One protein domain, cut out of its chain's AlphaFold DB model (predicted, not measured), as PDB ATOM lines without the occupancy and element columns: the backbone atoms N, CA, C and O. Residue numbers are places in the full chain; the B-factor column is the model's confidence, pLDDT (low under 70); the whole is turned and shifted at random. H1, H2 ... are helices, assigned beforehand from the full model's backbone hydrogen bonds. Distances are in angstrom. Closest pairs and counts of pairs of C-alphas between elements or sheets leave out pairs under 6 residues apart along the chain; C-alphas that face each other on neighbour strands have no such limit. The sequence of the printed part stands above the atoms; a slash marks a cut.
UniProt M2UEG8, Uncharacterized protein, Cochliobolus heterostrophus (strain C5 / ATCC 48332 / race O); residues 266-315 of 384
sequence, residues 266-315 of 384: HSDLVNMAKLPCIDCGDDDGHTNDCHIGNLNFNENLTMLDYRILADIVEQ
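This is residues 266 to 315 of the 384 residues of an uncharacterized protein of Cochliobolus heterostrophus (strain C5 / ATCC 48332 / race O) (UniProt M2UEG8). Two short helices stand well separated at opposite ends of a loose model, joined by one long link. After H1 that link winds through loops over residues 274 to 293, then runs stretched out to H2; residues 266 to 271 of H1 and most of H2 stick out. The printed part has 50 residues, with H1 then H2 and no named strand; its class is all helix, though under half of the residues, 20, are in named elements. The radius of gyration of the C-alphas is 13.5 A, and the spans are 34 by 25 by 19 A.

H1, residues 266 to 272, begins at C-alpha 266 (-51.438, -64.249, 89.835) and is 10.1 A long. H2, residues 303 to 315, is 18.3 A long and ends at C-alpha 315 (-73.633, -46.134, 100.385).

H1 and H2 are apart. In both, every O i to N i+4 pair is within hydrogen-bond range. Residues 302 to 308 and 310 to 315 stand free.

The C-alphas farthest apart, Asp 283 and Met 303, are 34.2 A apart. The long link has 30 residues. The printed part has no cut; pLDDT is under 70 at residues 272, 273 and 297.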
ATOM      1  N   HIS A 266     -52.058 -64.606  88.556       70.56
ATOM      2  CA  HIS A 266     -51.438 -64.249  89.835       70.56
ATOM      3  C   HIS A 266     -50.296 -63.226  89.663       70.56
ATOM      4  O   HIS A 266     -50.055 -62.398  90.537       70.56
ATOM      5  N   SER A 267     -49.624 -63.239  88.508       72.06
ATOM      6  CA  SER A 267     -48.597 -62.258  88.154       72.06
ATOM      7  C   SER A 267     -49.162 -60.849  87.939       72.06
ATOM      8  O   SER A 267     -48.481 -59.882  88.274       72.06
ATOM      9  N   ASP A 268     -50.400 -60.720  87.462       75.25
ATOM     10  CA  ASP A 268     -51.066 -59.426  87.277       75.25
ATOM     11  C   ASP A 268     -51.456 -58.809  88.623       75.25
ATOM     12  O   ASP A 268     -51.223 -57.623  88.851       75.25
ATOM     13  N   LEU A 269     -51.926 -59.633  89.567       72.12
ATOM     14  CA  LEU A 269     -52.185 -59.211  90.951       72.12
ATOM     15  C   LEU A 269     -50.910 -58.719  91.653       72.12
ATOM     16  O   LEU A 269     -50.926 -57.683  92.316       72.12
ATOM     17  N   VAL A 270     -49.780 -59.409  91.461       73.75
ATOM     18  CA  VAL A 270     -48.477 -58.984  92.009       73.75
ATOM     19  C   VAL A 270     -47.989 -57.676  91.376       73.75
ATOM     20  O   VAL A 270     -47.304 -56.892  92.031       73.75
ATOM     21  N   ASN A 271     -48.333 -57.410  90.115       73.94
ATOM     22  CA  ASN A 271     -47.975 -56.157  89.452       73.94
ATOM     23  C   ASN A 271     -48.878 -54.989  89.871       73.94
ATOM     24  O   ASN A 271     -48.389 -53.866  89.954       73.94
ATOM     25  N   MET A 272     -50.147 -55.235  90.209       68.38
ATOM     26  CA  MET A 272     -51.015 -54.208  90.802       68.38
ATOM     27  C   MET A 272     -50.554 -53.769  92.192       68.38
ATOM     28  O   MET A 272     -50.708 -52.601  92.537       68.38
ATOM     29  N   ALA A 273     -49.907 -54.655  92.952       66.88
ATOM     30  CA  ALA A 273     -49.296 -54.301  94.233       66.88
ATOM     31  C   ALA A 273     -48.094 -53.332  94.114       66.88
ATOM     32  O   ALA A 273     -47.609 -52.861  95.135       66.88
ATOM     33  N   LYS A 274     -47.615 -53.035  92.894       77.62
ATOM     34  CA  LYS A 274     -46.536 -52.063  92.611       77.62
ATOM     35  C   LYS A 274     -47.047 -50.719  92.090       77.62
ATOM     36  O   LYS A 274     -46.273 -49.924  91.559       77.62
ATOM     37  N   LEU A 275     -48.360 -50.496  92.117       79.25
ATOM     38  CA  LEU A 275     -48.902 -49.190  91.777       79.25
ATOM     39  C   LEU A 275     -48.666 -48.240  92.958       79.25
ATOM     40  O   LEU A 275     -48.964 -48.626  94.090       79.25
ATOM     41  N   PRO A 276     -48.175 -47.011  92.714       83.69
ATOM     42  CA  PRO A 276     -47.986 -46.033  93.773       83.69
ATOM     43  C   PRO A 276     -49.302 -45.794  94.499       83.69
ATOM     44  O   PRO A 276     -50.326 -45.476  93.881       83.69
ATOM     45  N   CYS A 277     -49.286 -45.939  95.819       82.38
ATOM     46  CA  CYS A 277     -50.480 -45.719  96.612       82.38
ATOM     47  C   CYS A 277     -50.863 -44.235  96.579       82.38
ATOM     48  O   CYS A 277     -50.086 -43.383  96.997       82.38
ATOM     49  N   ILE A 278     -52.097 -43.909  96.186       87.31
ATOM     50  CA  ILE A 278     -52.547 -42.509  96.120       87.31
ATOM     51  C   ILE A 278     -52.636 -41.830  97.500       87.31
ATOM     52  O   ILE A 278     -52.533 -40.611  97.591       87.31
ATOM     53  N   ASP A 279     -52.821 -42.622  98.560       82.06
ATOM     54  CA  ASP A 279     -52.990 -42.140  99.935       82.06
ATOM     55  C   ASP A 279     -51.646 -41.895 100.653       82.06
ATOM     56  O   ASP A 279     -51.435 -40.821 101.213       82.06
ATOM     57  N   CYS A 280     -50.692 -42.838 100.589       89.12
ATOM     58  CA  CYS A 280     -49.377 -42.693 101.236       89.12
ATOM     59  C   CYS A 280     -48.211 -42.336 100.295       89.12
ATOM     60  O   CYS A 280     -47.139 -41.982 100.779       89.12
ATOM     61  N   GLY A 281     -48.399 -42.395  98.972       87.69
ATOM     62  CA  GLY A 281     -47.387 -42.038  97.970       87.69
ATOM     63  C   GLY A 281     -46.200 -43.000  97.864       87.69
ATOM     64  O   GLY A 281     -45.185 -42.621  97.288       87.69
ATOM     65  N   ASP A 282     -46.303 -44.197  98.443       88.31
ATOM     66  CA  ASP A 282     -45.243 -45.207  98.423       88.31
ATOM     67  C   ASP A 282     -45.387 -46.110  97.183       88.31
ATOM     68  O   ASP A 282     -46.505 -46.456  96.788       88.31
ATOM     69  N   ASP A 283     -44.258 -46.440  96.551       85.19
ATOM     70  CA  ASP A 283     -44.171 -47.169  95.274       85.19
ATOM     71  C   ASP A 283     -44.104 -48.697  95.478       85.19
ATOM     72  O   ASP A 283     -44.402 -49.465  94.562       85.19
ATOM     73  N   ASP A 284     -43.720 -49.142  96.681       84.00
ATOM     74  CA  ASP A 284     -43.457 -50.552  97.009       84.00
ATOM     75  C   ASP A 284     -44.479 -51.153  98.001       84.00
ATOM     76  O   ASP A 284     -44.266 -52.240  98.549       84.00
ATOM     77  N   GLY A 285     -45.601 -50.467  98.241       80.12
ATOM     78  CA  GLY A 285     -46.701 -50.968  99.065       80.12
ATOM     79  C   GLY A 285     -47.392 -49.886  99.889       80.12
ATOM     80  O   GLY A 285     -47.350 -48.705  99.563       80.12
ATOM     81  N   HIS A 286     -48.054 -50.300 100.969       82.62
ATOM     82  CA  HIS A 286     -48.726 -49.389 101.890       82.62
ATOM     83  C   HIS A 286     -47.987 -49.336 103.224       82.62
ATOM     84  O   HIS A 286     -47.706 -50.370 103.836       82.62
ATOM     85  N   THR A 287     -47.708 -48.129 103.707       84.00
ATOM     86  CA  THR A 287     -47.196 -47.923 105.060       84.00
ATOM     87  C   THR A 287     -48.268 -48.281 106.099       84.00
ATOM     88  O   THR A 287     -49.465 -48.246 105.817       84.00
ATOM     89  N   ASN A 288     -47.869 -48.623 107.329       80.31
ATOM     90  CA  ASN A 288     -48.820 -49.013 108.387       80.31
ATOM     91  C   ASN A 288     -49.798 -47.885 108.786       80.31
ATOM     92  O   ASN A 288     -50.792 -48.142 109.459       80.31
ATOM     93  N   ASP A 289     -49.488 -46.639 108.428       84.44
ATOM     94  CA  ASP A 289     -50.332 -45.457 108.613       84.44
ATOM     95  C   ASP A 289     -51.181 -45.106 107.378       84.44
ATOM     96  O   ASP A 289     -51.989 -44.182 107.447       84.44
ATOM     97  N   CYS A 290     -51.058 -45.852 106.277       83.88
ATOM     98  CA  CYS A 290     -51.910 -45.712 105.100       83.88
ATOM     99  C   CYS A 290     -53.304 -46.301 105.355       83.88
ATOM    100  O   CYS A 290     -53.432 -47.417 105.872       83.88
ATOM    101  N   HIS A 291     -54.361 -45.606 104.924       75.81
ATOM    102  CA  HIS A 291     -55.732 -46.094 105.082       75.81
ATOM    103  C   HIS A 291     -55.981 -47.402 104.325       75.81
ATOM    104  O   HIS A 291     -56.731 -48.246 104.810       75.81
ATOM    105  N   ILE A 292     -55.314 -47.597 103.185       79.06
ATOM    106  CA  ILE A 292     -55.403 -48.828 102.389       79.06
ATOM    107  C   ILE A 292     -54.577 -49.954 103.031       79.06
ATOM    108  O   ILE A 292     -55.037 -51.088 103.105       79.06
ATOM    109  N   GLY A 293     -53.393 -49.643 103.571       75.88
ATOM    110  CA  GLY A 293     -52.529 -50.628 104.242       75.88
ATOM    111  C   GLY A 293     -53.121 -51.208 105.524       75.88
ATOM    112  O   GLY A 293     -52.787 -52.323 105.913       75.88
ATOM    113  N   ASN A 294     -54.031 -50.474 106.162       76.56
ATOM    114  CA  ASN A 294     -54.724 -50.923 107.365       76.56
ATOM    115  C   ASN A 294     -56.000 -51.742 107.064       76.56
ATOM    116  O   ASN A 294     -56.710 -52.151 107.988       76.56
ATOM    117  N   LEU A 295     -56.308 -51.988 105.783       74.75
ATOM    118  CA  LEU A 295     -57.374 -52.901 105.384       74.75
ATOM    119  C   LEU A 295     -56.922 -54.339 105.653       74.75
ATOM    120  O   LEU A 295     -56.228 -54.969 104.859       74.75
ATOM    121  N   ASN A 296     -57.334 -54.879 106.796       71.19
ATOM    122  CA  ASN A 296     -57.186 -56.302 107.065       71.19
ATOM    123  C   ASN A 296     -58.247 -57.066 106.269       71.19
ATOM    124  O   ASN A 296     -59.394 -57.182 106.705       71.19
ATOM    125  N   PHE A 297     -57.864 -57.593 105.107       67.88
ATOM    126  CA  PHE A 297     -58.687 -58.555 104.385       67.88
ATOM    127  C   PHE A 297     -58.743 -59.840 105.205       67.88
ATOM    128  O   PHE A 297     -57.795 -60.621 105.253       67.88
ATOM    129  N   ASN A 298     -59.847 -60.032 105.919       77.19
ATOM    130  CA  ASN A 298     -60.089 -61.282 106.608       77.19
ATOM    131  C   ASN A 298     -60.374 -62.349 105.543       77.19
ATOM    132  O   ASN A 298     -61.373 -62.252 104.837       77.19
ATOM    133  N   GLU A 299     -59.505 -63.356 105.415       80.19
ATOM    134  CA  GLU A 299     -59.649 -64.423 104.408       80.19
ATOM    135  C   GLU A 299     -60.968 -65.206 104.558       80.19
ATOM    136  O   GLU A 299     -61.415 -65.863 103.622       80.19
ATOM    137  N   ASN A 300     -61.614 -65.110 105.725       83.38
ATOM    138  CA  ASN A 300     -62.891 -65.744 106.028       83.38
ATOM    139  C   ASN A 300     -63.944 -64.687 106.386       83.38
ATOM    140  O   ASN A 300     -64.284 -64.509 107.558       83.38
ATOM    141  N   LEU A 301     -64.452 -63.979 105.378       84.50
ATOM    142  CA  LEU A 301     -65.598 -63.086 105.548       84.50
ATOM    143  C   LEU A 301     -66.833 -63.900 105.955       84.50
ATOM    144  O   LEU A 301     -67.191 -64.891 105.316       84.50
ATOM    145  N   THR A 302     -67.499 -63.487 107.030       87.81
ATOM    146  CA  THR A 302     -68.794 -64.056 107.403       87.81
ATOM    147  C   THR A 302     -69.896 -63.485 106.508       87.81
ATOM    148  O   THR A 302     -69.744 -62.426 105.904       87.81
ATOM    149  N   MET A 303     -71.061 -64.139 106.457       80.12
ATOM    150  CA  MET A 303     -72.228 -63.601 105.734       80.12
ATOM    151  C   MET A 303     -72.645 -62.198 106.205       80.12
ATOM    152  O   MET A 303     -73.235 -61.446 105.433       80.12
ATOM    153  N   LEU A 304     -72.356 -61.842 107.461       78.69
ATOM    154  CA  LEU A 304     -72.620 -60.502 107.976       78.69
ATOM    155  C   LEU A 304     -71.623 -59.484 107.408       78.69
ATOM    156  O   LEU A 304     -72.036 -58.395 107.023       78.69
ATOM    157  N   ASP A 305     -70.349 -59.860 107.287       76.69
ATOM    158  CA  ASP A 305     -69.312 -59.005 106.699       76.69
ATOM    159  C   ASP A 305     -69.590 -58.739 105.215       76.69
ATOM    160  O   ASP A 305     -69.451 -57.608 104.760       76.69
ATOM    161  N   TYR A 306     -70.074 -59.744 104.476       77.81
ATOM    162  CA  TYR A 306     -70.517 -59.561 103.089       77.81
ATOM    163  C   TYR A 306     -71.678 -58.572 102.959       77.81
ATOM    164  O   TYR A 306     -71.680 -57.764 102.035       77.81
ATOM    165  N   ARG A 307     -72.648 -58.601 103.881       75.69
ATOM    166  CA  ARG A 307     -73.747 -57.621 103.884       75.69
ATOM    167  C   ARG A 307     -73.250 -56.220 104.196       75.69
ATOM    168  O   ARG A 307     -73.596 -55.295 103.484       75.69
ATOM    169  N   ILE A 308     -72.392 -56.081 105.203       77.00
ATOM    170  CA  ILE A 308     -71.804 -54.785 105.556       77.00
ATOM    171  C   ILE A 308     -71.003 -54.224 104.374       77.00
ATOM    172  O   ILE A 308     -71.107 -53.040 104.079       77.00
ATOM    173  N   LEU A 309     -70.235 -55.061 103.670       80.44
ATOM    174  CA  LEU A 309     -69.519 -54.646 102.464       80.44
ATOM    175  C   LEU A 309     -70.477 -54.219 101.349       80.44
ATOM    176  O   LEU A 309     -70.230 -53.190 100.729       80.44
ATOM    177  N   ALA A 310     -71.562 -54.960 101.116       77.50
ATOM    178  CA  ALA A 310     -72.577 -54.587 100.133       77.50
ATOM    179  C   ALA A 310     -73.228 -53.235 100.478       77.50
ATOM    180  O   ALA A 310     -73.269 -52.354  99.625       77.50
ATOM    181  N   ASP A 311     -73.625 -53.041 101.738       76.81
ATOM    182  CA  ASP A 311     -74.233 -51.797 102.223       76.81
ATOM    183  C   ASP A 311     -73.263 -50.606 102.105       76.81
ATOM    184  O   ASP A 311     -73.662 -49.501 101.748       76.81
ATOM    185  N   ILE A 312     -71.972 -50.816 102.399       78.06
ATOM    186  CA  ILE A 312     -70.930 -49.787 102.261       78.06
ATOM    187  C   ILE A 312     -70.709 -49.450 100.783       78.06
ATOM    188  O   ILE A 312     -70.652 -48.273 100.438       78.06
ATOM    189  N   VAL A 313     -70.592 -50.452  99.907       76.81
ATOM    190  CA  VAL A 313     -70.438 -50.227  98.462       76.81
ATOM    191  C   VAL A 313     -71.631 -49.446  97.918       76.81
ATOM    192  O   VAL A 313     -71.420 -48.468  97.215       76.81
ATOM    193  N   GLU A 314     -72.855 -49.800  98.310       70.06
ATOM    194  CA  GLU A 314     -74.073 -49.079  97.926       70.06
ATOM    195  C   GLU A 314     -74.111 -47.648  98.492       70.06
ATOM    196  O   GLU A 314     -74.513 -46.711  97.805       70.06
ATOM    197  N   GLN A 315     -73.656 -47.446  99.732       74.19
ATOM    198  CA  GLN A 315     -73.633 -46.134 100.385       74.19
ATOM    199  C   GLN A 315     -72.613 -45.166  99.772       74.19
ATOM    200  O   GLN A 315     -72.867 -43.960  99.723       74.19
TER     201      GLN A 315